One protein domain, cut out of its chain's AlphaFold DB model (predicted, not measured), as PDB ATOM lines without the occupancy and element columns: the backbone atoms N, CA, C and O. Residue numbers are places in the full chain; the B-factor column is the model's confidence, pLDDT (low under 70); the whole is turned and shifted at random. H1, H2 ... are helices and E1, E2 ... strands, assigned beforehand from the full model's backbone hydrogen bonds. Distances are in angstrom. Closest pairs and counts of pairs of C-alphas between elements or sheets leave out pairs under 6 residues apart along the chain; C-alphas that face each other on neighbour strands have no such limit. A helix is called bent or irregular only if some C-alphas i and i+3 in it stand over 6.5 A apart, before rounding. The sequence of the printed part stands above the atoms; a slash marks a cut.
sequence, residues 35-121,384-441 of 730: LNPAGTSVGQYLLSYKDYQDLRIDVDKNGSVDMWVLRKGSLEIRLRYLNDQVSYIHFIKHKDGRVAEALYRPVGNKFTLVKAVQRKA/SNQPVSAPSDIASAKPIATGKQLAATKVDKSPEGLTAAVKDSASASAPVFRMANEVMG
ATOM      1  N   LEU A  35      44.965  33.343  34.598       61.19
ATOM      2  CA  LEU A  35      44.248  32.707  33.491       61.19
ATOM      3  C   LEU A  35      44.835  33.200  32.158       61.19
ATOM      4  O   LEU A  35      45.032  34.408  32.017       61.19
ATOM      5  N   ASN A  36      45.072  32.297  31.189       61.69
ATOM      6  CA  ASN A  36      45.733  32.565  29.890       61.69
ATOM      7  C   ASN A  36      45.500  34.013  29.366       61.69
ATOM      8  O   ASN A  36      44.378  34.343  28.952       61.69
ATOM      9  N   PRO A  37      46.498  34.922  29.440       45.25
ATOM     10  CA  PRO A  37      46.256  36.363  29.334       45.25
ATOM     11  C   PRO A  37      45.873  36.793  27.915       45.25
ATOM     12  O   PRO A  37      44.952  37.599  27.758       45.25
ATOM     13  N   ALA A  38      46.475  36.186  26.893       41.50
ATOM     14  CA  ALA A  38      46.066  36.352  25.506       41.50
ATOM     15  C   ALA A  38      45.019  35.286  25.140       41.50
ATOM     16  O   ALA A  38      45.269  34.088  25.240       41.50
ATOM     17  N   GLY A  39      43.833  35.706  24.693       42.06
ATOM     18  CA  GLY A  39      42.750  34.799  24.278       42.06
ATOM     19  C   GLY A  39      42.959  34.180  22.889       42.06
ATOM     20  O   GLY A  39      42.010  34.126  22.111       42.06
ATOM     21  N   THR A  40      44.197  33.815  22.544       38.28
ATOM     22  CA  THR A  40      44.659  33.612  21.159       38.28
ATOM     23  C   THR A  40      45.060  32.176  20.823       38.28
ATOM     24  O   THR A  40      44.893  31.769  19.674       38.28
ATOM     25  N   SER A  41      45.525  31.374  21.786       46.53
ATOM     26  CA  SER A  41      45.763  29.941  21.575       46.53
ATOM     27  C   SER A  41      44.472  29.131  21.744       46.53
ATOM     28  O   SER A  41      44.184  28.575  22.804       46.53
ATOM     29  N   VAL A  42      43.698  29.026  20.655       50.66
ATOM     30  CA  VAL A  42      42.719  27.933  20.498       50.66
ATOM     31  C   VAL A  42      43.449  26.621  20.787       50.66
ATOM     32  O   VAL A  42      44.508  26.384  20.206       50.66
ATOM     33  N   GLY A  43      42.909  25.821  21.708       57.56
ATOM     34  CA  GLY A  43      43.528  24.578  22.167       57.56
ATOM     35  C   GLY A  43      44.374  24.671  23.450       57.56
ATOM     36  O   GLY A  43      44.944  23.669  23.865       57.56
ATOM     37  N   GLN A  44      44.476  25.826  24.127       66.38
ATOM     38  CA  GLN A  44      45.204  25.918  25.408       66.38
ATOM     39  C   GLN A  44      44.408  26.615  26.520       66.38
ATOM     40  O   GLN A  44      44.115  27.811  26.464       66.38
ATOM     41  N   TYR A  45      44.137  25.861  27.586       73.44
ATOM     42  CA  TYR A  45      43.628  26.366  28.859       73.44
ATOM     43  C   TYR A  45      44.751  26.369  29.893       73.44
ATOM     44  O   TYR A  45      45.446  25.369  30.064       73.44
ATOM     45  N   LEU A  46      44.908  27.487  30.592       75.19
ATOM     46  CA  LEU A  46      45.943  27.696  31.596       75.19
ATOM     47  C   LEU A  46      45.315  28.440  32.770       75.19
ATOM     48  O   LEU A  46      44.829  29.557  32.578       75.19
ATOM     49  N   LEU A  47      45.344  27.832  33.952       79.19
ATOM     50  CA  LEU A  47      44.928  28.426  35.217       79.19
ATOM     51  C   LEU A  47      45.999  28.154  36.279       79.19
ATOM     52  O   LEU A  47      46.401  27.013  36.490       79.19
ATOM     53  N   SER A  48      46.443  29.198  36.979       77.50
ATOM     54  CA  SER A  48      47.319  29.091  38.151       77.50
ATOM     55  C   SER A  48      46.772  29.962  39.278       77.50
ATOM     56  O   SER A  48      46.441  31.124  39.050       77.50
ATOM     57  N   TYR A  49      46.687  29.416  40.490       79.19
ATOM     58  CA  TYR A  49      46.202  30.120  41.678       79.19
ATOM     59  C   TYR A  49      46.874  29.554  42.933       79.19
ATOM     60  O   TYR A  49      46.664  28.394  43.283       79.19
ATOM     61  N   LYS A  50      47.667  30.380  43.630       79.25
ATOM     62  CA  LYS A  50      48.497  29.956  44.777       79.25
ATOM     63  C   LYS A  50      49.405  28.771  44.381       79.25
ATOM     64  O   LYS A  50      50.094  28.857  43.369       79.25
ATOM     65  N   ASP A  51      49.393  27.683  45.151       77.81
ATOM     66  CA  ASP A  51      50.152  26.445  44.927       77.81
ATOM     67  C   ASP A  51      49.578  25.544  43.817       77.81
ATOM     68  O   ASP A  51      50.186  24.524  43.483       77.81
ATOM     69  N   TYR A  52      48.404  25.888  43.273       84.25
ATOM     70  CA  TYR A  52      47.631  25.068  42.344       84.25
ATOM     71  C   TYR A  52      47.762  25.526  40.882       84.25
ATOM     72  O   TYR A  52      47.733  26.725  40.586       84.25
ATOM     73  N   GLN A  53      47.869  24.560  39.963       84.94
ATOM     74  CA  GLN A  53      47.889  24.770  38.512       84.94
ATOM     75  C   GLN A  53      47.021  23.729  37.777       84.94
ATOM     76  O   GLN A  53      47.028  22.548  38.134       84.94
ATOM     77  N   ASP A  54      46.327  24.169  36.726       86.88
ATOM     78  CA  ASP A  54      45.531  23.372  35.782       86.88
ATOM     79  C   ASP A  54      45.850  23.840  34.352       86.88
ATOM     80  O   ASP A  54      45.505  24.955  33.950       86.88
ATOM     81  N   LEU A  55      46.557  22.995  33.603       84.69
ATOM     82  CA  LEU A  55      46.977  23.225  32.223       84.69
ATOM     83  C   LEU A  55      46.394  22.125  31.334       84.69
ATOM     84  O   LEU A  55      46.671  20.944  31.533       84.69
ATOM     85  N   ARG A  56      45.598  22.512  30.337       86.44
ATOM     86  CA  ARG A  56      44.954  21.601  29.382       86.44
ATOM     87  C   ARG A  56      45.359  21.989  27.971       86.44
ATOM     88  O   ARG A  56      45.277  23.163  27.607       86.44
ATOM     89  N   ILE A  57      45.788  21.000  27.199       80.19
ATOM     90  CA  ILE A  57      46.345  21.165  25.861       80.19
ATOM     91  C   ILE A  57      45.571  20.265  24.898       80.19
ATOM     92  O   ILE A  57      45.432  19.071  25.144       80.19
ATOM     93  N   ASP A  58      45.082  20.873  23.830       78.19
ATOM     94  CA  ASP A  58      44.383  20.335  22.662       78.19
ATOM     95  C   ASP A  58      45.212  20.838  21.463       78.19
ATOM     96  O   ASP A  58      45.230  22.035  21.160       78.19
ATOM     97  N   VAL A  59      46.059  19.964  20.913       75.44
ATOM     98  CA  VAL A  59      47.151  20.334  19.993       75.44
ATOM     99  C   VAL A  59      46.620  20.496  18.572       75.44
ATOM    100  O   VAL A  59      46.917  21.491  17.904       75.44
ATOM    101  N   ASP A  60      45.803  19.538  18.128       76.19
ATOM    102  CA  ASP A  60      45.193  19.529  16.794       76.19
ATOM    103  C   ASP A  60      43.967  20.460  16.681       76.19
ATOM    104  O   ASP A  60      43.539  20.779  15.569       76.19
ATOM    105  N   LYS A  61      43.468  20.966  17.821       76.38
ATOM    106  CA  LYS A  61      42.329  21.889  17.967       76.38
ATOM    107  C   LYS A  61      40.992  21.231  17.624       76.38
ATOM    108  O   LYS A  61      40.064  21.912  17.178       76.38
ATOM    109  N   ASN A  62      40.874  19.919  17.849       78.56
ATOM    110  CA  ASN A  62      39.643  19.162  17.615       78.56
ATOM    111  C   ASN A  62      38.533  19.438  18.655       78.56
ATOM    112  O   ASN A  62      37.387  19.030  18.443       78.56
ATOM    113  N   GLY A  63      38.836  20.150  19.749       77.31
ATOM    114  CA  GLY A  63      37.896  20.398  20.844       77.31
ATOM    115  C   GLY A  63      37.890  19.287  21.898       77.31
ATOM    116  O   GLY A  63      36.868  19.059  22.551       77.31
ATOM    117  N   SER A  64      39.014  18.591  22.063       84.94
ATOM    118  CA  SER A  64      39.252  17.565  23.081       84.94
ATOM    119  C   SER A  64      40.666  17.727  23.619       84.94
ATOM    120  O   SER A  64      41.618  17.862  22.860       84.94
ATOM    121  N   VAL A  65      40.818  17.723  24.940       84.94
ATOM    122  CA  VAL A  65      42.129  17.845  25.586       84.94
ATOM    123  C   VAL A  65      42.954  16.578  25.344       84.94
ATOM    124  O   VAL A  65      42.611  15.529  25.881       84.94
ATOM    125  N   ASP A  66      44.057  16.692  24.598       82.00
ATOM    126  CA  ASP A  66      45.089  15.658  24.408       82.00
ATOM    127  C   ASP A  66      45.896  15.402  25.681       82.00
ATOM    128  O   ASP A  66      46.321  14.276  25.954       82.00
ATOM    129  N   MET A  67      46.162  16.451  26.463       86.25
ATOM    130  CA  MET A  67      46.948  16.340  27.687       86.25
ATOM    131  C   MET A  67      46.504  17.331  28.755       86.25
ATOM    132  O   MET A  67      46.355  18.527  28.511       86.25
ATOM    133  N   TRP A  68      46.351  16.814  29.970       91.31
ATOM    134  CA  TRP A  68      45.992  17.565  31.161       91.31
ATOM    135  C   TRP A  68      47.103  17.431  32.199       91.31
ATOM    136  O   TRP A  68      47.481  16.321  32.574       91.31
ATOM    137  N   VAL A  69      47.635  18.561  32.653       89.81
ATOM    138  CA  VAL A  69      48.639  18.641  33.713       89.81
ATOM    139  C   VAL A  69      48.045  19.396  34.894       89.81
ATOM    140  O   VAL A  69      47.598  20.535  34.771       89.81
ATOM    141  N   LEU A  70      48.044  18.736  36.047       91.50
ATOM    142  CA  LEU A  70      47.612  19.275  37.328       91.50
ATOM    143  C   LEU A  70      48.819  19.344  38.254       91.50
ATOM    144  O   LEU A  70      49.497  18.336  38.445       91.50
ATOM    145  N   ARG A  71      49.066  20.491  38.886       88.50
ATOM    146  CA  ARG A  71      50.108  20.625  39.914       88.50
ATOM    147  C   ARG A  71      49.520  21.193  41.192       88.50
ATOM    148  O   ARG A  71      48.654  22.063  41.144       88.50
ATOM    149  N   LYS A  72      49.983  20.692  42.336       87.94
ATOM    150  CA  LYS A  72      49.651  21.223  43.655       87.94
ATOM    151  C   LYS A  72      50.830  21.078  44.612       87.94
ATOM    152  O   LYS A  72      51.155  19.969  45.043       87.94
ATOM    153  N   GLY A  73      51.491  22.195  44.903       84.62
ATOM    154  CA  GLY A  73      52.748  22.209  45.651       84.62
ATOM    155  C   GLY A  73      53.802  21.313  44.986       84.62
ATOM    156  O   GLY A  73      54.241  21.580  43.863       84.62
ATOM    157  N   SER A  74      54.181  20.234  45.675       85.56
ATOM    158  CA  SER A  74      55.192  19.270  45.223       85.56
ATOM    159  C   SER A  74      54.653  18.029  44.494       85.56
ATOM    160  O   SER A  74      55.442  17.167  44.100       85.56
ATOM    161  N   LEU A  75      53.332  17.923  44.315       90.00
ATOM    162  CA  LEU A  75      52.679  16.876  43.529       90.00
ATOM    163  C   LEU A  75      52.306  17.412  42.143       90.00
ATOM    164  O   LEU A  75      51.631  18.432  42.025       90.00
ATOM    165  N   GLU A  76      52.680  16.674  41.108       91.62
ATOM    166  CA  GLU A  76      52.268  16.882  39.724       91.62
ATOM    167  C   GLU A  76      51.591  15.611  39.190       91.62
ATOM    168  O   GLU A  76      51.939  14.487  39.561       91.62
ATOM    169  N   ILE A  77      50.588  15.786  38.335       93.75
ATOM    170  CA  ILE A  77      49.828  14.710  37.710       93.75
ATOM    171  C   ILE A  77      49.686  15.032  36.226       93.75
ATOM    172  O   ILE A  77      49.106  16.056  35.872       93.75
ATOM    173  N   ARG A  78      50.183  14.148  35.359       93.25
ATOM    174  CA  ARG A  78      50.019  14.245  33.902       93.25
ATOM    175  C   ARG A  78      49.062  13.158  33.432       93.25
ATOM    176  O   ARG A  78      49.318  11.977  33.659       93.25
ATOM    177  N   LEU A  79      47.982  13.546  32.765       93.56
ATOM    178  CA  LEU A  79      47.055  12.642  32.095       93.56
ATOM    179  C   LEU A  79      47.173  12.887  30.597       93.56
ATOM    180  O   LEU A  79      46.984  14.017  30.147       93.56
ATOM    181  N   ARG A  80      47.461  11.839  29.826       89.06
ATOM    182  CA  ARG A  80      47.367  11.902  28.363       89.06
ATOM    183  C   ARG A  80      46.080  11.239  27.917       89.06
ATOM    184  O   ARG A  80      45.743  10.162  28.408       89.06
ATOM    185  N   TYR A  81      45.410  11.851  26.960       89.62
ATOM    186  CA  TYR A  81      44.210  11.344  26.328       89.62
ATOM    187  C   TYR A  81      44.525  10.747  24.954       89.62
ATOM    188  O   TYR A  81      45.534  11.059  24.323       89.62
ATOM    189  N   LEU A  82      43.667   9.835  24.514       86.19
ATOM    190  CA  LEU A  82      43.628   9.297  23.161       86.19
ATOM    191  C   LEU A  82      42.172   8.919  22.873       86.19
ATOM    192  O   LEU A  82      41.568   8.186  23.656       86.19
ATOM    193  N   ASN A  83      41.597   9.423  21.778       86.44
ATOM    194  CA  ASN A  83      40.174   9.241  21.450       86.44
ATOM    195  C   ASN A  83      39.245   9.633  22.625       86.44
ATOM    196  O   ASN A  83      38.398   8.852  23.055       86.44
ATOM    197  N   ASP A  84      39.458  10.826  23.192       87.12
ATOM    198  CA  ASP A  84      38.791  11.383  24.386       87.12
ATOM    199  C   ASP A  84      39.007  10.634  25.719       87.12
ATOM    200  O   ASP A  84      38.603  11.149  26.766       87.12
ATOM    201  N   GLN A  85      39.631   9.452  25.725       89.44
ATOM    202  CA  GLN A  85      39.812   8.605  26.913       89.44
ATOM    203  C   GLN A  85      41.220   8.720  27.502       89.44
ATOM    204  O   GLN A  85      42.188   8.909  26.771       89.44
ATOM    205  N   VAL A  86      41.351   8.572  28.824       90.88
ATOM    206  CA  VAL A  86      42.649   8.622  29.524       90.88
ATOM    207  C   VAL A  86      43.514   7.424  29.117       90.88
ATOM    208  O   VAL A  86      43.250   6.297  29.522       90.88
ATOM    209  N   SER A  87      44.565   7.680  28.343       89.81
ATOM    210  CA  SER A  87      45.540   6.699  27.845       89.81
ATOM    211  C   SER A  87      46.580   6.318  28.906       89.81
ATOM    212  O   SER A  87      46.972   5.156  29.016       89.81
ATOM    213  N   TYR A  88      47.001   7.275  29.738       91.12
ATOM    214  CA  TYR A  88      47.786   7.012  30.946       91.12
ATOM    215  C   TYR A  88      47.600   8.108  32.002       91.12
ATOM    216  O   TYR A  88      47.204   9.231  31.680       91.12
ATOM    217  N   ILE A  89      47.958   7.789  33.249       93.69
ATOM    218  CA  ILE A  89      48.102   8.745  34.356       93.69
ATOM    219  C   ILE A  89      49.512   8.601  34.928       93.69
ATOM    220  O   ILE A  89      49.916   7.500  35.293       93.69
ATOM    221  N   HIS A  90      50.257   9.699  35.013       93.19
ATOM    222  CA  HIS A  90      51.592   9.753  35.599       93.19
ATOM    223  C   HIS A  90      51.575  10.688  36.810       93.19
ATOM    224  O   HIS A  90      51.421  11.899  36.658       93.19
ATOM    225  N   PHE A  91      51.720  10.122  38.006       92.44
ATOM    226  CA  PHE A  91      51.898  10.864  39.250       92.44
ATOM    227  C   PHE A  91      53.392  11.091  39.502       92.44
ATOM    228  O   PHE A  91      54.179  10.147  39.429       92.44
ATOM    229  N   ILE A  92      53.775  12.324  39.824       90.75
ATOM    230  CA  ILE A  92      55.155  12.731  40.111       90.75
ATOM    231  C   ILE A  92      55.143  13.509  41.430       90.75
ATOM    232  O   ILE A  92      54.383  14.462  41.581       90.75
ATOM    233  N   LYS A  93      55.959  13.111  42.410       90.00
ATOM    234  CA  LYS A  93      56.033  13.774  43.723       90.00
ATOM    235  C   LYS A  93      57.476  14.103  44.082       90.00
ATOM    236  O   LYS A  93      58.317  13.209  44.187       90.00
ATOM    237  N   HIS A  94      57.738  15.383  44.316       86.06
ATOM    238  CA  HIS A  94      59.037  15.900  44.734       86.06
ATOM    239  C   HIS A  94      59.069  15.973  46.267       86.06
ATOM    240  O   HIS A  94      58.209  16.606  46.884       86.06
ATOM    241  N   LYS A  95      60.029  15.311  46.915       82.69
ATOM    242  CA  LYS A  95      60.210  15.404  48.373       82.69
ATOM    243  C   LYS A  95      61.666  15.161  48.752       82.69
ATOM    244  O   LYS A  95      62.283  14.233  48.241       82.69
ATOM    245  N   ASP A  96      62.212  15.983  49.644       79.88
ATOM    246  CA  ASP A  96      63.516  15.771  50.294       79.88
ATOM    247  C   ASP A  96      64.689  15.536  49.308       79.88
ATOM    248  O   ASP A  96      65.587  14.731  49.546       79.88
ATOM    249  N   GLY A  97      64.671  16.216  48.151       78.81
ATOM    250  CA  GLY A  97      65.675  16.048  47.085       78.81
ATOM    251  C   GLY A  97      65.540  14.754  46.265       78.81
ATOM    252  O   GLY A  97      66.454  14.385  45.526       78.81
ATOM    253  N   ARG A  98      64.409  14.055  46.386       83.00
ATOM    254  CA  ARG A  98      64.065  12.829  45.660       83.00
ATOM    255  C   ARG A  98      62.783  13.047  44.854       83.00
ATOM    256  O   ARG A  98      61.926  13.846  45.230       83.00
ATOM    257  N   VAL A  99      62.656  12.311  43.756       86.19
ATOM    258  CA  VAL A  99      61.454  12.281  42.917       86.19
ATOM    259  C   VAL A  99      60.902  10.863  42.957       86.19
ATOM    260  O   VAL A  99      61.625   9.905  42.673       86.19
ATOM    261  N   ALA A 100      59.638  10.733  43.344       88.38
ATOM    262  CA  ALA A 100      58.869   9.506  43.203       88.38
ATOM    263  C   ALA A 100      57.951   9.636  41.981       88.38
ATOM    264  O   ALA A 100      57.250  10.638  41.840       88.38
ATOM    265  N   GLU A 101      57.948   8.626  41.119       89.62
ATOM    266  CA  GLU A 101      57.138   8.543  39.902       89.62
ATOM    267  C   GLU A 101      56.278   7.273  39.945       89.62
ATOM    268  O   GLU A 101      56.796   6.190  40.234       89.62
ATOM    269  N   ALA A 102      54.992   7.385  39.607       89.56
ATOM    270  CA  ALA A 102      54.095   6.249  39.416       89.56
ATOM    271  C   ALA A 102      53.238   6.436  38.152       89.56
ATOM    272  O   ALA A 102      52.446   7.376  38.053       89.56
ATOM    273  N   LEU A 103      53.403   5.546  37.172       90.94
ATOM    274  CA  LEU A 103      52.713   5.554  35.880       90.94
ATOM    275  C   LEU A 103      51.703   4.406  35.813       90.94
ATOM    276  O   LEU A 103      52.077   3.243  35.963       90.94
ATOM    277  N   TYR A 104      50.455   4.736  35.495       91.31
ATOM    278  CA  TYR A 104      49.339   3.807  35.344       91.31
ATOM    279  C   TYR A 104      48.729   3.878  33.939       91.31
ATOM    280  O   TYR A 104      48.730   4.937  33.305       91.31
ATOM    281  N   ARG A 105      48.143   2.770  33.474       92.44
ATOM    282  CA  ARG A 105      47.359   2.684  32.226       92.44
ATOM    283  C   ARG A 105      45.987   2.048  32.474       92.44
ATOM    284  O   ARG A 105      45.871   1.244  33.399       92.44
ATOM    285  N   PRO A 106      44.952   2.383  31.683       89.94
ATOM    286  CA  PRO A 106      43.639   1.760  31.808       89.94
ATOM    287  C   PRO A 106      43.698   0.279  31.406       89.94
ATOM    288  O   PRO A 106      44.226  -0.071  30.351       89.94
ATOM    289  N   VAL A 107      43.116  -0.588  32.231       88.06
ATOM    290  CA  VAL A 107      42.910  -2.014  31.953       88.06
ATOM    291  C   VAL A 107      41.479  -2.358  32.367       88.06
ATOM    292  O   VAL A 107      41.166  -2.542  33.546       88.06
ATOM    293  N   GLY A 108      40.570  -2.368  31.390       84.25
ATOM    294  CA  GLY A 108      39.131  -2.438  31.651       84.25
ATOM    295  C   GLY A 108      38.663  -1.250  32.502       84.25
ATOM    296  O   GLY A 108      38.896  -0.100  32.145       84.25
ATOM    297  N   ASN A 109      38.036  -1.534  33.646       82.19
ATOM    298  CA  ASN A 109      37.470  -0.521  34.552       82.19
ATOM    299  C   ASN A 109      38.441  -0.068  35.668       82.19
ATOM    300  O   ASN A 109      38.012   0.523  36.661       82.19
ATOM    301  N   LYS A 110      39.736  -0.381  35.546       87.62
ATOM    302  CA  LYS A 110      40.788  -0.047  36.517       87.62
ATOM    303  C   LYS A 110      41.959   0.652  35.835       87.62
ATOM    304  O   LYS A 110      42.121   0.560  34.621       87.62
ATOM    305  N   PHE A 111      42.810   1.283  36.635       89.62
ATOM    306  CA  PHE A 111      44.136   1.719  36.217       89.62
ATOM    307  C   PHE A 111      45.185   0.805  36.855       89.62
ATOM    308  O   PHE A 111      45.280   0.750  38.079       89.62
ATOM    309  N   THR A 112      45.967   0.102  36.039       89.00
ATOM    310  CA  THR A 112      47.015  -0.830  36.489       89.00
ATOM    311  C   THR A 112      48.390  -0.174  36.368       89.00
ATOM    312  O   THR A 112      48.662   0.571  35.419       89.00
ATOM    313  N   LEU A 113      49.247  -0.422  37.357       88.81
ATOM    314  CA  LEU A 113      50.587   0.140  37.479       88.81
ATOM    315  C   LEU A 113      51.529  -0.431  36.408       88.81
ATOM    316  O   LEU A 113      51.661  -1.643  36.260       88.81
ATOM    317  N   VAL A 114      52.220   0.455  35.690       88.94
ATOM    318  CA  VAL A 114      53.204   0.120  34.644       88.94
ATOM    319  C   VAL A 114      54.637   0.387  35.110       88.94
ATOM    320  O   VAL A 114      55.552  -0.347  34.747       88.94
ATOM    321  N   LYS A 115      54.851   1.437  35.911       85.88
ATOM    322  CA  LYS A 115      56.166   1.832  36.440       85.88
ATOM    323  C   LYS A 115      55.979   2.534  37.783       85.88
ATOM    324  O   LYS A 115      55.240   3.510  37.838       85.88
ATOM    325  N   ALA A 116      56.687   2.097  38.820       85.06
ATOM    326  CA  ALA A 116      56.842   2.826  40.079       85.06
ATOM    327  C   ALA A 116      58.333   2.918  40.421       85.06
ATOM    328  O   ALA A 116      59.011   1.893  40.472       85.06
ATOM    329  N   VAL A 117      58.860   4.126  40.631       84.25
ATOM    330  CA  VAL A 117      60.290   4.334  40.918       84.25
ATOM    331  C   VAL A 117      60.515   5.541  41.821       84.25
ATOM    332  O   VAL A 117      59.861   6.572  41.672       84.25
ATOM    333  N   GLN A 118      61.472   5.430  42.742       84.81
ATOM    334  CA  GLN A 118      62.047   6.563  43.453       84.81
ATOM    335  C   GLN A 118      63.498   6.740  43.027       84.81
ATOM    336  O   GLN A 118      64.302   5.814  43.113       84.81
ATOM    337  N   ARG A 119      63.834   7.962  42.625       85.56
ATOM    338  CA  ARG A 119      65.176   8.383  42.218       85.56
ATOM    339  C   ARG A 119      65.573   9.661  42.952       85.56
ATOM    340  O   ARG A 119      64.743  10.307  43.597       85.56
ATOM    341  N   LYS A 120      66.845  10.049  42.874       81.06
ATOM    342  CA  LYS A 120      67.255  11.411  43.255       81.06
ATOM    343  C   LYS A 120      66.677  12.420  42.253       81.06
ATOM    344  O   LYS A 120      66.457  12.077  41.087       81.06
ATOM    345  N   ALA A 121      66.426  13.645  42.708       82.56
ATOM    346  CA  ALA A 121      66.187  14.760  41.802       82.56
ATOM    347  C   ALA A 121      67.447  14.995  40.954       82.56
ATOM    348  O   ALA A 121      68.565  14.946  41.473       82.56
ATOM    349  N   SER A 384      70.333   4.462  41.935       45.12
ATOM    350  CA  SER A 384      69.534   3.845  43.007       45.12
ATOM    351  C   SER A 384      68.018   3.993  42.801       45.12
ATOM    352  O   SER A 384      67.315   4.609  43.605       45.12
ATOM    353  N   ASN A 385      67.523   3.406  41.706       55.31
ATOM    354  CA  ASN A 385      66.095   3.255  41.421       55.31
ATOM    355  C   ASN A 385      65.444   2.337  42.473       55.31
ATOM    356  O   ASN A 385      65.347   1.126  42.284       55.31
ATOM    357  N   GLN A 386      65.022   2.900  43.608       55.06
ATOM    358  CA  GLN A 386      64.345   2.141  44.660       55.06
ATOM    359  C   GLN A 386      62.861   1.948  44.296       55.06
ATOM    360  O   GLN A 386      62.227   2.893  43.813       55.06
ATOM    361  N   PRO A 387      62.284   0.748  44.502       57.41
ATOM    362  CA  PRO A 387      60.876   0.505  44.213       57.41
ATOM    363  C   PRO A 387      59.994   1.293  45.188       57.41
ATOM    364  O   PRO A 387      60.125   1.166  46.405       57.41
ATOM    365  N   VAL A 388      59.074   2.098  44.655       67.56
ATOM    366  CA  VAL A 388      58.036   2.755  45.464       67.56
ATOM    367  C   VAL A 388      56.941   1.741  45.768       67.56
ATOM    368  O   VAL A 388      56.478   1.037  44.870       67.56
ATOM    369  N   SER A 389      56.475   1.712  47.017       70.44
ATOM    370  CA  SER A 389      55.262   0.987  47.407       70.44
ATOM    371  C   SER A 389      54.012   1.709  46.882       70.44
ATOM    372  O   SER A 389      53.304   2.367  47.639       70.44
ATOM    373  N   ALA A 390      53.763   1.598  45.577       79.06
ATOM    374  CA  ALA A 390      52.558   2.081  44.908       79.06
ATOM    375  C   ALA A 390      51.542   0.927  44.732       79.06
ATOM    376  O   ALA A 390      51.962  -0.207  44.478       79.06
ATOM    377  N   PRO A 391      50.219   1.170  44.827       81.50
ATOM    378  CA  PRO A 391      49.204   0.146  44.563       81.50
ATOM    379  C   PRO A 391      49.324  -0.434  43.146       81.50
ATOM    380  O   PRO A 391      49.466   0.324  42.186       81.50
ATOM    381  N   SER A 392      49.234  -1.758  42.991       80.44
ATOM    382  CA  SER A 392      49.317  -2.420  41.675       80.44
ATOM    383  C   SER A 392      48.140  -2.079  40.755       80.44
ATOM    384  O   SER A 392      48.322  -1.953  39.548       80.44
ATOM    385  N   ASP A 393      46.957  -1.878  41.334       84.50
ATOM    386  CA  ASP A 393      45.765  -1.332  40.694       84.50
ATOM    387  C   ASP A 393      45.246  -0.151  41.521       84.50
ATOM    388  O   ASP A 393      45.263  -0.199  42.753       84.50
ATOM    389  N   ILE A 394      44.661   0.843  40.853       85.62
ATOM    390  CA  ILE A 394      43.758   1.821  41.466       85.62
ATOM    391  C   ILE A 394      42.398   1.806  40.759       85.62
ATOM    392  O   ILE A 394      42.296   1.710  39.531       85.62
ATOM    393  N   ALA A 395      41.329   1.881  41.551       73.50
ATOM    394  CA  ALA A 395      39.955   1.934  41.069       73.50
ATOM    395  C   ALA A 395      39.442   3.373  41.172       73.50
ATOM    396  O   ALA A 395      39.351   3.929  42.265       73.50
ATOM    397  N   SER A 396      39.088   3.985  40.041       63.66
ATOM    398  CA  SER A 396      38.651   5.385  40.018       63.66
ATOM    399  C   SER A 396      37.254   5.524  40.641       63.66
ATOM    400  O   SER A 396      36.239   5.416  39.957       63.66
ATOM    401  N   ALA A 397      37.185   5.788  41.952       57.84
ATOM    402  CA  ALA A 397      35.939   5.860  42.738       57.84
ATOM    403  C   ALA A 397      34.970   7.004  42.339       57.84
ATOM    404  O   ALA A 397      33.937   7.219  42.968       57.84
ATOM    405  N   LYS A 398      35.333   7.789  41.322       73.06
ATOM    406  CA  LYS A 398      34.471   8.560  40.411       73.06
ATOM    407  C   LYS A 398      35.147   8.488  39.028       73.06
ATOM    408  O   LYS A 398      36.378   8.420  39.009       73.06
ATOM    409  N   PRO A 399      34.422   8.514  37.896       78.50
ATOM    410  CA  PRO A 399      35.062   8.603  36.584       78.50
ATOM    411  C   PRO A 399      35.910   9.879  36.471       78.50
ATOM    412  O   PRO A 399      35.568  10.915  37.046       78.50
ATOM    413  N   ILE A 400      37.017   9.791  35.734       87.69
ATOM    414  CA  ILE A 400      37.825  10.948  35.333       87.69
ATOM    415  C   ILE A 400      37.100  11.643  34.175       87.69
ATOM    416  O   ILE A 400      36.483  10.969  33.349       87.69
ATOM    417  N   ALA A 401      37.181  12.971  34.100       88.81
ATOM    418  CA  ALA A 401      36.647  13.713  32.964       88.81
ATOM    419  C   ALA A 401      37.355  13.315  31.651       88.81
ATOM    420  O   ALA A 401      38.578  13.146  31.619       88.81
ATOM    421  N   THR A 402      36.585  13.166  30.570       90.31
ATOM    422  CA  THR A 402      37.109  12.910  29.217       90.31
ATOM    423  C   THR A 402      37.743  14.165  28.611       90.31
ATOM    424  O   THR A 402      37.454  15.282  29.048       90.31
ATOM    425  N   GLY A 403      38.549  14.009  27.556       85.88
ATOM    426  CA  GLY A 403      39.173  15.143  26.858       85.88
ATOM    427  C   GLY A 403      38.154  16.208  26.418       85.88
ATOM    428  O   GLY A 403      38.363  17.398  26.648       85.88
ATOM    429  N   LYS A 404      36.986  15.782  25.913       87.56
ATOM    430  CA  LYS A 404      35.847  16.652  25.544       87.56
ATOM    431  C   LYS A 404      35.106  17.278  26.726       87.56
ATOM    432  O   LYS A 404      34.509  18.335  26.565       87.56
ATOM    433  N   GLN A 405      35.126  16.661  27.909       87.50
ATOM    434  CA  GLN A 405      34.573  17.264  29.132       87.50
ATOM    435  C   GLN A 405      35.522  18.301  29.751       87.50
ATOM    436  O   GLN A 405      35.079  19.166  30.502       87.50
ATOM    437  N   LEU A 406      36.819  18.209  29.448       83.88
ATOM    438  CA  LEU A 406      37.847  19.153  29.890       83.88
ATOM    439  C   LEU A 406      38.099  20.294  28.898       83.88
ATOM    440  O   LEU A 406      38.684  21.306  29.296       83.88
ATOM    441  N   ALA A 407      37.671  20.135  27.643       76.75
ATOM    442  CA  ALA A 407      37.783  21.137  26.592       76.75
ATOM    443  C   ALA A 407      37.147  22.463  27.029       76.75
ATOM    444  O   ALA A 407      35.995  22.519  27.463       76.75
ATOM    445  N   ALA A 408      37.926  23.541  26.959       62.25
ATOM    446  CA  ALA A 408      37.540  24.803  27.565       62.25
ATOM    447  C   ALA A 408      36.503  25.557  26.722       62.25
ATOM    448  O   ALA A 408      36.801  26.077  25.644       62.25
ATOM    449  N   THR A 409      35.301  25.729  27.274       55.94
ATOM    450  CA  THR A 409      34.468  26.890  26.948       55.94
ATOM    451  C   THR A 409      35.234  28.179  27.261       55.94
ATOM    452  O   THR A 409      36.089  28.218  28.148       55.94
ATOM    453  N   LYS A 410      34.940  29.260  26.524       63.59
ATOM    454  CA  LYS A 410      35.556  30.573  26.772       63.59
ATOM    455  C   LYS A 410      35.265  31.017  28.207       63.59
ATOM    456  O   LYS A 410      34.119  31.324  28.526       63.59
ATOM    457  N   VAL A 411      36.300  31.069  29.038       66.31
ATOM    458  CA  VAL A 411      36.198  31.586  30.405       66.31
ATOM    459  C   VAL A 411      36.110  33.108  30.378       66.31
ATOM    460  O   VAL A 411      36.909  33.779  29.721       66.31
ATOM    461  N   ASP A 412      35.130  33.634  31.106       70.31
ATOM    462  CA  ASP A 412      34.994  35.061  31.371       70.31
ATOM    463  C   ASP A 412      36.126  35.547  32.296       70.31
ATOM    464  O   ASP A 412      36.490  34.881  33.265       70.31
ATOM    465  N   LYS A 413      36.689  36.716  31.978       73.69
ATOM    466  CA  LYS A 413      37.787  37.344  32.727       73.69
ATOM    467  C   LYS A 413      37.301  38.295  33.827       73.69
ATOM    468  O   LYS A 413      38.131  38.913  34.490       73.69
ATOM    469  N   SER A 414      35.988  38.412  34.033       74.69
ATOM    470  CA  SER A 414      35.421  39.031  35.235       74.69
ATOM    471  C   SER A 414      35.917  38.335  36.521       74.69
ATOM    472  O   SER A 414      36.258  37.148  36.489       74.69
ATOM    473  N   PRO A 415      35.942  39.024  37.679       75.44
ATOM    474  CA  PRO A 415      36.221  38.398  38.975       75.44
ATOM    475  C   PRO A 415      35.349  37.164  39.252       75.44
ATOM    476  O   PRO A 415      35.826  36.157  39.779       75.44
ATOM    477  N   GLU A 416      34.081  37.219  38.850       78.06
ATOM    478  CA  GLU A 416      33.101  36.143  38.944       78.06
ATOM    479  C   GLU A 416      33.471  34.964  38.029       78.06
ATOM    480  O   GLU A 416      33.458  33.815  38.473       78.06
ATOM    481  N   GLY A 417      33.872  35.240  36.784       78.94
ATOM    482  CA  GLY A 417      34.346  34.248  35.816       78.94
ATOM    483  C   GLY A 417      35.644  33.558  36.244       78.94
ATOM    484  O   GLY A 417      35.751  32.336  36.147       78.94
ATOM    485  N   LEU A 418      36.587  34.304  36.827       77.81
ATOM    486  CA  LEU A 418      37.799  33.753  37.447       77.81
ATOM    487  C   LEU A 418      37.466  32.885  38.674       77.81
ATOM    488  O   LEU A 418      38.069  31.827  38.862       77.81
ATOM    489  N   THR A 419      36.476  33.286  39.481       79.31
ATOM    490  CA  THR A 419      35.980  32.485  40.617       79.31
ATOM    491  C   THR A 419      35.366  31.167  40.136       79.31
ATOM    492  O   THR A 419      35.671  30.105  40.684       79.31
ATOM    493  N   ALA A 420      34.531  31.221  39.093       80.25
ATOM    494  CA  ALA A 420      33.932  30.045  38.469       80.25
ATOM    495  C   ALA A 420      35.005  29.117  37.881       80.25
ATOM    496  O   ALA A 420      35.027  27.934  38.209       80.25
ATOM    497  N   ALA A 421      35.967  29.654  37.127       80.38
ATOM    498  CA  ALA A 421      37.052  28.877  36.534       80.38
ATOM    499  C   ALA A 421      37.875  28.108  37.580       80.38
ATOM    500  O   ALA A 421      38.133  26.921  37.391       80.38
ATOM    501  N   VAL A 422      38.231  28.738  38.708       83.00
ATOM    502  CA  VAL A 422      38.935  28.059  39.814       83.00
ATOM    503  C   VAL A 422      38.055  26.980  40.460       83.00
ATOM    504  O   VAL A 422      38.552  25.898  40.777       83.00
ATOM    505  N   LYS A 423      36.747  27.224  40.622       83.06
ATOM    506  CA  LYS A 423      35.797  26.242  41.171       83.06
ATOM    507  C   LYS A 423      35.612  25.032  40.250       83.06
ATOM    508  O   LYS A 423      35.628  23.897  40.728       83.06
ATOM    509  N   ASP A 424      35.454  25.255  38.951       83.38
ATOM    510  CA  ASP A 424      35.227  24.205  37.955       83.38
ATOM    511  C   ASP A 424      36.502  23.376  37.741       83.38
ATOM    512  O   ASP A 424      36.453  22.147  37.697       83.38
ATOM    513  N   SER A 425      37.663  24.038  37.722       86.69
ATOM    514  CA  SER A 425      38.997  23.429  37.724       86.69
ATOM    515  C   SER A 425      39.231  22.526  38.950       86.69
ATOM    516  O   SER A 425      39.578  21.345  38.809       86.69
ATOM    517  N   ALA A 426      38.925  23.011  40.160       85.62
ATOM    518  CA  ALA A 426      38.991  22.209  41.385       85.62
ATOM    519  C   ALA A 426      37.988  21.035  41.379       85.62
ATOM    520  O   ALA A 426      38.326  19.925  41.792       85.62
ATOM    521  N   SER A 427      36.774  21.251  40.860       85.06
ATOM    522  CA  SER A 427      35.724  20.226  40.773       85.06
ATOM    523  C   SER A 427      36.087  19.103  39.798       85.06
ATOM    524  O   SER A 427      35.886  17.928  40.111       85.06
ATOM    525  N   ALA A 428      36.665  19.449  38.643       87.75
ATOM    526  CA  ALA A 428      37.148  18.491  37.656       87.75
ATOM    527  C   ALA A 428      38.353  17.689  38.176       87.75
ATOM    528  O   ALA A 428      38.417  16.478  37.976       87.75
ATOM    529  N   SER A 429      39.298  18.346  38.855       90.62
ATOM    530  CA  SER A 429      40.562  17.733  39.292       90.62
ATOM    531  C   SER A 429      40.475  16.919  40.589       90.62
ATOM    532  O   SER A 429      41.300  16.027  40.810       90.62
ATOM    533  N   ALA A 430      39.465  17.154  41.433       87.12
ATOM    534  CA  ALA A 430      39.299  16.472  42.721       87.12
ATOM    535  C   ALA A 430      39.333  14.920  42.671       87.12
ATOM    536  O   ALA A 430      39.980  14.331  43.544       87.12
ATOM    537  N   PRO A 431      38.719  14.215  41.692       87.69
ATOM    538  CA  PRO A 431      38.849  12.759  41.572       87.69
ATOM    539  C   PRO A 431      40.297  12.308  41.346       87.69
ATOM    540  O   PRO A 431      40.697  11.265  41.862       87.69
ATOM    541  N   VAL A 432      41.081  13.103  40.610       90.25
ATOM    542  CA  VAL A 432      42.464  12.785  40.239       90.25
ATOM    543  C   VAL A 432      43.419  13.019  41.409       90.25
ATOM    544  O   VAL A 432      44.227  12.144  41.714       90.25
ATOM    545  N   PHE A 433      43.282  14.137  42.132       89.62
ATOM    546  CA  PHE A 433      44.064  14.375  43.351       89.62
ATOM    547  C   PHE A 433      43.790  13.336  44.442       89.62
ATOM    548  O   PHE A 433      44.704  12.967  45.176       89.62
ATOM    549  N   ARG A 434      42.559  12.816  44.534       86.44
ATOM    550  CA  ARG A 434      42.245  11.715  45.451       86.44
ATOM    551  C   ARG A 434      43.029  10.444  45.093       86.44
ATOM    552  O   ARG A 434      43.701   9.912  45.968       86.44
ATOM    553  N   MET A 435      43.031  10.025  43.824       87.62
ATOM    554  CA  MET A 435      43.858   8.891  43.375       87.62
ATOM    555  C   MET A 435      45.355   9.141  43.609       87.62
ATOM    556  O   MET A 435      46.062   8.263  44.090       87.62
ATOM    557  N   ALA A 436      45.846  10.354  43.343       88.88
ATOM    558  CA  ALA A 436      47.240  10.706  43.610       88.88
ATOM    559  C   ALA A 436      47.604  10.598  45.102       88.88
ATOM    560  O   ALA A 436      48.714  10.195  45.437       88.88
ATOM    561  N   ASN A 437      46.668  10.917  45.999       84.19
ATOM    562  CA  ASN A 437      46.838  10.767  47.444       84.19
ATOM    563  C   ASN A 437      46.806   9.305  47.910       84.19
ATOM    564  O   ASN A 437      47.542   8.965  48.837       84.19
ATOM    565  N   GLU A 438      45.999   8.461  47.261       83.25
ATOM    566  CA  GLU A 438      45.958   7.005  47.465       83.25
ATOM    567  C   GLU A 438      47.260   6.326  46.994       83.25
ATOM    568  O   GLU A 438      47.758   5.424  47.661       83.25
ATOM    569  N   VAL A 439      47.849   6.789  45.881       83.44
ATOM    570  CA  VAL A 439      49.096   6.242  45.309       83.44
ATOM    571  C   VAL A 439      50.354   6.774  46.003       83.44
ATOM    572  O   VAL A 439      51.242   6.001  46.352       83.44
ATOM    573  N   MET A 440      50.470   8.095  46.163       81.25
ATOM    574  CA  MET A 440      51.733   8.780  46.485       81.25
ATOM    575  C   MET A 440      51.847   9.203  47.959       81.25
ATOM    576  O   MET A 440      52.666  10.066  48.290       81.25
ATOM    577  N   GLY A 441      51.011   8.642  48.839       65.56
ATOM    578  CA  GLY A 441      51.080   8.819  50.293       65.56
ATOM    579  C   GLY A 441      50.989  10.278  50.744       65.56
ATOM    580  O   GLY A 441      52.003  10.881  51.086       65.56
TER     581      GLY A 441
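What this domain is: This is residues 35 to 121 and 384 to 441 of the 730 residues of an uncharacterized protein of Bdellovibrio sp. NC01 (UniProt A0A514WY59). One twisted sheet of seven strands forms a wall, and the long bent helix H2 runs across one face of it. Short H1 grazes the sheet, and residues 393 to 394, in a long stretch with no named element, pair antiparallel with residues 111 to 112 of E7. The printed part has 145 residues, with E1 to E7, then H1 and H2; the sheet follows that order, antiparallel throughout. The class is mixed, helices and strands; the whole is compact, with a radius of gyration of the C-alphas of 15.7 A and spans of 47 by 35 by 26 A.

How they stand to each other: E1, residues 44 to 49, E2, 52 to 57, E3, 67 to 72, E4, 75 to 82, E5, 85 to 95, E6, 98 to 107, and E7, 110 to 120, make a meander, each strand the antiparallel neighbour of the one before. Within hydrogen-bond range are, for instance, N 47 and O 54 of E1 and E2, 2.9 A, and N 91 and O 102 of E5 and E6, 2.8 A. H2, residues 415 to 439, was assigned as one helix by its hydrogen bonds but is bent: C-alphas 428 and 431 are 7.1 A apart. Its arms H2a, 415 to 428, and H2b, 431 to 439, stand at a steep tilt of 47 degrees and lie on the same face, giving two layers, helices on one face of a sheet. H2a is over E1 and, only just, E2, where 3 of its C-alphas fall, at a height over the sheet of 9.8 A; its closest C-alphas to E2 are those of Ser 425 and Asp 54, 6.8 A. H2b is over E4 and E5 at a height of 9.5 A; its closest C-alphas to E5 are those of Ala 436 and Phe 91, 6.4 A. H1, residues 403 to 406, only grazes the sheet. In H2a and H2b every O i to N i+4 pair is within hydrogen-bond range; H1 is too short for one.

Where its parts are: E1 begins at C-alpha 44 (45.204, 25.918, 25.408). E5 is 30.4 A long, E7 29.6 A, E6 29.3 A, E4 23.5 A and H2a 20.0 A. H2b, 12.7 A, ends at C-alpha 439 (49.096, 6.242, 45.309).

The domain as a whole: The C-alphas farthest apart, those of Ser 384 and Ser 414, are 49.6 A apart. Residues 122 to 383 are not printed, and C-alphas 121 and 384 are 11.5 A apart across the cut. Of the links printed whole, none is long. Mean pLDDT of the printed part is 80.2; 22 residues are under 70, among them 35 to 44 and 384 to 388.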